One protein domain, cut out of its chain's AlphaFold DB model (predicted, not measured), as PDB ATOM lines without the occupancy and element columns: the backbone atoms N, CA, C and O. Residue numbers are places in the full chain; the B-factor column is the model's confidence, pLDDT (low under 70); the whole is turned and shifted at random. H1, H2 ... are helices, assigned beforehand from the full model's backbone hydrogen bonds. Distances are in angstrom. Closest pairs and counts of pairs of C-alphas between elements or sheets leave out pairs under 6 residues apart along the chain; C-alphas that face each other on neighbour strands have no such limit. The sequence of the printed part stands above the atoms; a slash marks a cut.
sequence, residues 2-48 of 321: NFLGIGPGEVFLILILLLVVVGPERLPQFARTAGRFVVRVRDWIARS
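AT A GLANCE: This is residues 2 to 48 of the 321 residues of an uncharacterized protein of Chloroflexi bacterium (UniProt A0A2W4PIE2). What shape do these atoms make? Two helices, H1 and then the longer H2, meet near their ends in an open V, with a tight turn at the corner and most of H2 sticking out as a free arm, residues 31 to 47. What is the make-up? The printed part has 47 residues, with two named helices and no named strand, and its class is all helix. How spread out is it? It is only just extended, close to loose, with a radius of gyration of the C-alphas of 14.6 A, and flat, spanning 38 by 29 by 10 A.

IN THESE COORDINATES: Where is H1? It holds residues 8 to 22, beginning at C-alpha 8 (23.711, 1.764, -31.601), and is 20.9 A long from first to last C-alpha. Where is H2? It holds residues 27 to 47, 29.4 A long, ending at C-alpha 47 (30.909, 36.699, -33.504).

HOW THE PARTS SIT: How near do the helices come? H1 and H2 are close but not clearly touching; their closest C-alphas, of Leu 19 and Leu 27, are 6.9 A apart. How do they run? They run opposite ways at a steep tilt of 69 degrees, only just short of about perpendicular. Are their backbones well formed? In H1 and H2 every O i to N i+4 pair is within hydrogen-bond range.

THE WHOLE: How large is it? The two C-alphas farthest apart, of Val 20 and Ser 48, are 39.0 A apart. Is it unbroken? The printed part has no cut, and the link from H1 to H2 is tight. Where is confidence low? Residue 3 and residues 47 to 48 have pLDDT under 70.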
ATOM      1  N   ASN A   2      31.109   1.329 -29.081       78.81
ATOM      2  CA  ASN A   2      30.128   1.989 -28.215       78.81
ATOM      3  C   ASN A   2      30.609   3.427 -28.004       78.81
ATOM      4  O   ASN A   2      31.731   3.628 -27.551       78.81
ATOM      5  N   PHE A   3      29.816   4.418 -28.410       67.19
ATOM      6  CA  PHE A   3      30.284   5.806 -28.536       67.19
ATOM      7  C   PHE A   3      30.333   6.537 -27.181       67.19
ATOM      8  O   PHE A   3      31.104   7.473 -27.020       67.19
ATOM      9  N   LEU A   4      29.549   6.083 -26.194       76.94
ATOM     10  CA  LEU A   4      29.428   6.667 -24.845       76.94
ATOM     11  C   LEU A   4      29.099   5.588 -23.788       76.94
ATOM     12  O   LEU A   4      28.300   5.811 -22.887       76.94
ATOM     13  N   GLY A   5      29.592   4.358 -23.974       85.19
ATOM     14  CA  GLY A   5      29.088   3.174 -23.251       85.19
ATOM     15  C   GLY A   5      27.726   2.673 -23.754       85.19
ATOM     16  O   GLY A   5      27.326   1.571 -23.415       85.19
ATOM     17  N   ILE A   6      27.083   3.449 -24.631       81.38
ATOM     18  CA  ILE A   6      25.807   3.150 -25.279       81.38
ATOM     19  C   ILE A   6      26.064   2.591 -26.684       81.38
ATOM     20  O   ILE A   6      26.801   3.190 -27.485       81.38
ATOM     21  N   GLY A   7      25.473   1.435 -26.982       92.31
ATOM     22  CA  GLY A   7      25.509   0.810 -28.306       92.31
ATOM     23  C   GLY A   7      24.496   1.429 -29.285       92.31
ATOM     24  O   GLY A   7      23.522   2.053 -28.865       92.31
ATOM     25  N   PRO A   8      24.653   1.233 -30.610       90.50
ATOM     26  CA  PRO A   8      23.711   1.764 -31.601       90.50
ATOM     27  C   PRO A   8      22.260   1.297 -31.373       90.50
ATOM     28  O   PRO A   8      21.328   2.055 -31.634       90.50
ATOM     29  N   GLY A   9      22.060   0.085 -30.838       93.00
ATOM     30  CA  GLY A   9      20.735  -0.426 -30.467       93.00
ATOM     31  C   GLY A   9      20.109   0.291 -29.265       93.00
ATOM     32  O   GLY A   9      18.917   0.585 -29.281       93.00
ATOM     33  N   GLU A  10      20.902   0.642 -28.254       91.25
ATOM     34  CA  GLU A  10      20.419   1.396 -27.090       91.25
ATOM     35  C   GLU A  10      20.081   2.844 -27.456       91.25
ATOM     36  O   GLU A  10      19.059   3.360 -27.008       91.25
ATOM     37  N   VAL A  11      20.859   3.483 -28.343       92.44
ATOM     38  CA  VAL A  11      20.502   4.807 -28.888       92.44
ATOM     39  C   VAL A  11      19.141   4.754 -29.593       92.44
ATOM     40  O   VAL A  11      18.310   5.641 -29.396       92.44
ATOM     41  N   PHE A  12      18.878   3.701 -30.373       93.38
ATOM     42  CA  PHE A  12      17.579   3.490 -31.022       93.38
ATOM     43  C   PHE A  12      16.438   3.288 -30.017       93.38
ATOM     44  O   PHE A  12      15.354   3.846 -30.197       93.38
ATOM     45  N   LEU A  13      16.672   2.528 -28.947       93.56
ATOM     46  CA  LEU A  13      15.681   2.303 -27.896       93.56
ATOM     47  C   LEU A  13      15.339   3.601 -27.153       93.56
ATOM     48  O   LEU A  13      14.162   3.901 -26.951       93.56
ATOM     49  N   ILE A  14      16.346   4.412 -26.817       92.19
ATOM     50  CA  ILE A  14      16.155   5.729 -26.189       92.19
ATOM     51  C   ILE A  14      15.404   6.676 -27.133       92.19
ATOM     52  O   ILE A  14      14.525   7.412 -26.686       92.19
ATOM     53  N   LEU A  15      15.699   6.637 -28.437       91.94
ATOM     54  CA  LEU A  15      14.976   7.415 -29.442       91.94
ATOM     55  C   LEU A  15      13.484   7.055 -29.438       91.94
ATOM     56  O   LEU A  15      12.645   7.944 -29.327       91.94
ATOM     57  N   ILE A  16      13.145   5.764 -29.487       94.06
ATOM     58  CA  ILE A  16      11.749   5.302 -29.437       94.06
ATOM     59  C   ILE A  16      11.084   5.721 -28.120       94.06
ATOM     60  O   ILE A  16       9.968   6.242 -28.143       94.06
ATOM     61  N   LEU A  17      11.764   5.556 -26.984       93.81
ATOM     62  CA  LEU A  17      11.229   5.942 -25.678       93.81
ATOM     63  C   LEU A  17      10.946   7.450 -25.605       93.81
ATOM     64  O   LEU A  17       9.878   7.857 -25.149       93.81
ATOM     65  N   LEU A  18      11.854   8.280 -26.125       92.50
ATOM     66  CA  LEU A  18      11.643   9.723 -26.248       92.50
ATOM     67  C   LEU A  18      10.445  10.053 -27.142       92.50
ATOM     68  O   LEU A  18       9.675  10.950 -26.806       92.50
ATOM     69  N   LEU A  19      10.249   9.327 -28.246       91.94
ATOM     70  CA  LEU A  19       9.080   9.502 -29.112       91.94
ATOM     71  C   LEU A  19       7.773   9.158 -28.394       91.94
ATOM     72  O   LEU A  19       6.773   9.826 -28.636       91.94
ATOM     73  N   VAL A  20       7.763   8.154 -27.521       93.56
ATOM     74  CA  VAL A  20       6.563   7.765 -26.765       93.56
ATOM     75  C   VAL A  20       6.261   8.769 -25.653       93.56
ATOM     76  O   VAL A  20       5.128   9.223 -25.533       93.56
ATOM     77  N   VAL A  21       7.271   9.151 -24.867       92.56
ATOM     78  CA  VAL A  21       7.100  10.042 -23.706       92.56
ATOM     79  C   VAL A  21       6.797  11.478 -24.134       92.56
ATOM     80  O   VAL A  21       5.899  12.118 -23.592       92.56
ATOM     81  N   VAL A  22       7.539  12.001 -25.112       89.25
ATOM     82  CA  VAL A  22       7.364  13.377 -25.611       89.25
ATOM     83  C   VAL A  22       6.255  13.446 -26.666       89.25
ATOM     84  O   VAL A  22       5.620  14.489 -26.841       89.25
ATOM     85  N   GLY A  23       6.003  12.339 -27.361       88.88
ATOM     86  CA  GLY A  23       5.108  12.260 -28.508       88.88
ATOM     87  C   GLY A  23       5.834  12.590 -29.826       88.88
ATOM     88  O   GLY A  23       6.604  13.562 -29.889       88.88
ATOM     89  N   PRO A  24       5.559  11.855 -30.923       85.81
ATOM     90  CA  PRO A  24       6.225  12.052 -32.215       85.81
ATOM     91  C   PRO A  24       5.948  13.433 -32.829       85.81
ATOM     92  O   PRO A  24       6.751  13.945 -33.604       85.81
ATOM     93  N   GLU A  25       4.845  14.081 -32.452       85.88
ATOM     94  CA  GLU A  25       4.478  15.406 -32.959       85.88
ATOM     95  C   GLU A  25       5.226  16.558 -32.269       85.88
ATOM     96  O   GLU A  25       5.345  17.650 -32.839       85.88
ATOM     97  N   ARG A  26       5.752  16.340 -31.054       83.62
ATOM     98  CA  ARG A  26       6.342  17.410 -30.228       83.62
ATOM     99  C   ARG A  26       7.866  17.445 -30.278       83.62
ATOM    100  O   ARG A  26       8.438  18.535 -30.285       83.62
ATOM    101  N   LEU A  27       8.528  16.297 -30.428       85.50
ATOM    102  CA  LEU A  27       9.976  16.208 -30.672       85.50
ATOM    103  C   LEU A  27      10.481  17.113 -31.822       85.50
ATOM    104  O   LEU A  27      11.413  17.892 -31.604       85.50
ATOM    105  N   PRO A  28       9.861  17.114 -33.021       81.00
ATOM    106  CA  PRO A  28      10.305  17.975 -34.118       81.00
ATOM    107  C   PRO A  28      10.062  19.466 -33.839       81.00
ATOM    108  O   PRO A  28      10.815  20.313 -34.321       81.00
ATOM    109  N   GLN A  29       9.042  19.817 -33.049       83.25
ATOM    110  CA  GLN A  29       8.777  21.210 -32.668       83.25
ATOM    111  C   GLN A  29       9.845  21.742 -31.699       83.25
ATOM    112  O   GLN A  29      10.332  22.868 -31.877       83.25
ATOM    113  N   PHE A  30      10.273  20.921 -30.735       86.88
ATOM    114  CA  PHE A  30      11.389  21.249 -29.844       86.88
ATOM    115  C   PHE A  30      12.722  21.296 -30.594       86.88
ATOM    116  O   PHE A  30      13.455  22.272 -30.442       86.88
ATOM    117  N   ALA A  31      12.990  20.344 -31.494       88.81
ATOM    118  CA  ALA A  31      14.197  20.342 -32.323       88.81
ATOM    119  C   ALA A  31      14.306  21.593 -33.212       88.81
ATOM    120  O   ALA A  31      15.378  22.180 -33.328       88.81
ATOM    121  N   ARG A  32      13.198  22.076 -33.791       89.88
ATOM    122  CA  ARG A  32      13.177  23.331 -34.574       89.88
ATOM    123  C   ARG A  32      13.448  24.572 -33.723       89.88
ATOM    124  O   ARG A  32      13.993  25.563 -34.214       89.88
ATOM    125  N   THR A  33      13.051  24.554 -32.456       89.31
ATOM    126  CA  THR A  33      13.281  25.674 -31.534       89.31
ATOM    127  C   THR A  33      14.709  25.652 -30.997       89.31
ATOM    128  O   THR A  33      15.397  26.671 -31.079       89.31
ATOM    129  N   ALA A  34      15.188  24.480 -30.582       91.50
ATOM    130  CA  ALA A  34      16.570  24.240 -30.196       91.50
ATOM    131  C   ALA A  34      17.534  24.523 -31.356       91.50
ATOM    132  O   ALA A  34      18.512  25.226 -31.164       91.50
ATOM    133  N   GLY A  35      17.219  24.106 -32.584       91.06
ATOM    134  CA  GLY A  35      18.043  24.367 -33.767       91.06
ATOM    135  C   GLY A  35      18.230  25.860 -34.044       91.06
ATOM    136  O   GLY A  35      19.346  26.308 -34.288       91.06
ATOM    137  N   ARG A  36      17.172  26.675 -33.912       91.69
ATOM    138  CA  ARG A  36      17.298  28.144 -34.010       91.69
ATOM    139  C   ARG A  36      18.124  28.741 -32.868       91.69
ATOM    140  O   ARG A  36      18.745  29.785 -33.057       91.69
ATOM    141  N   PHE A  37      18.112  28.118 -31.693       91.50
ATOM    142  CA  PHE A  37      18.941  28.525 -30.563       91.50
ATOM    143  C   PHE A  37      20.408  28.144 -30.786       91.50
ATOM    144  O   PHE A  37      21.272  28.994 -30.630       91.50
ATOM    145  N   VAL A  38      20.679  26.935 -31.278       92.19
ATOM    146  CA  VAL A  38      22.014  26.457 -31.663       92.19
ATOM    147  C   VAL A  38      22.605  27.316 -32.772       92.19
ATOM    148  O   VAL A  38      23.765  27.681 -32.676       92.19
ATOM    149  N   VAL A  39      21.828  27.711 -33.786       88.06
ATOM    150  CA  VAL A  39      22.308  28.649 -34.818       88.06
ATOM    151  C   VAL A  39      22.672  29.997 -34.200       88.06
ATOM    152  O   VAL A  39      23.716  30.542 -34.526       88.06
ATOM    153  N   ARG A  40      21.864  30.512 -33.265       85.06
ATOM    154  CA  ARG A  40      22.171  31.763 -32.562       85.06
ATOM    155  C   ARG A  40      23.413  31.640 -31.685       85.06
ATOM    156  O   ARG A  40      24.217  32.555 -31.707       85.06
ATOM    157  N   VAL A  41      23.581  30.536 -30.961       86.69
ATOM    158  CA  VAL A  41      24.766  30.254 -30.136       86.69
ATOM    159  C   VAL A  41      25.997  30.066 -31.017       86.69
ATOM    160  O   VAL A  41      27.033  30.642 -30.725       86.69
ATOM    161  N   ARG A  42      25.880  29.346 -32.137       86.06
ATOM    162  CA  ARG A  42      26.951  29.190 -33.129       86.06
ATOM    163  C   ARG A  42      27.355  30.536 -33.715       86.06
ATOM    164  O   ARG A  42      28.539  30.808 -33.833       86.06
ATOM    165  N   ASP A  43      26.383  31.378 -34.046       80.75
ATOM    166  CA  ASP A  43      26.619  32.743 -34.508       80.75
ATOM    167  C   ASP A  43      27.200  33.632 -33.403       80.75
ATOM    168  O   ASP A  43      27.962  34.536 -33.715       80.75
ATOM    169  N   TRP A  44      26.863  33.396 -32.134       77.69
ATOM    170  CA  TRP A  44      27.436  34.100 -30.985       77.69
ATOM    171  C   TRP A  44      28.897  33.707 -30.783       77.69
ATOM    172  O   TRP A  44      29.738  34.588 -30.706       77.69
ATOM    173  N   ILE A  45      29.208  32.410 -30.839       73.62
ATOM    174  CA  ILE A  45      30.573  31.865 -30.810       73.62
ATOM    175  C   ILE A  45      31.380  32.364 -32.019       73.62
ATOM    176  O   ILE A  45      32.550  32.704 -31.892       73.62
ATOM    177  N   ALA A  46      30.760  32.453 -33.199       72.12
ATOM    178  CA  ALA A  46      31.415  32.955 -34.407       72.12
ATOM    179  C   ALA A  46      31.619  34.483 -34.407       72.12
ATOM    180  O   ALA A  46      32.482  34.978 -35.130       72.12
ATOM    181  N   ARG A  47      30.819  35.233 -33.636       66.81
ATOM    182  CA  ARG A  47      30.909  36.699 -33.504       66.81
ATOM    183  C   ARG A  47      31.663  37.146 -32.252       66.81
ATOM    184  O   ARG A  47      32.077  38.299 -32.208       66.81
ATOM    185  N   SER A  48      31.845  36.274 -31.261       54.66
ATOM    186  CA  SER A  48      32.683  36.539 -30.097       54.66
ATOM    187  C   SER A  48      34.157  36.507 -30.525       54.66
ATOM    188  O   SER A  48      34.626  35.460 -30.988       54.66
TER     189      SER A  48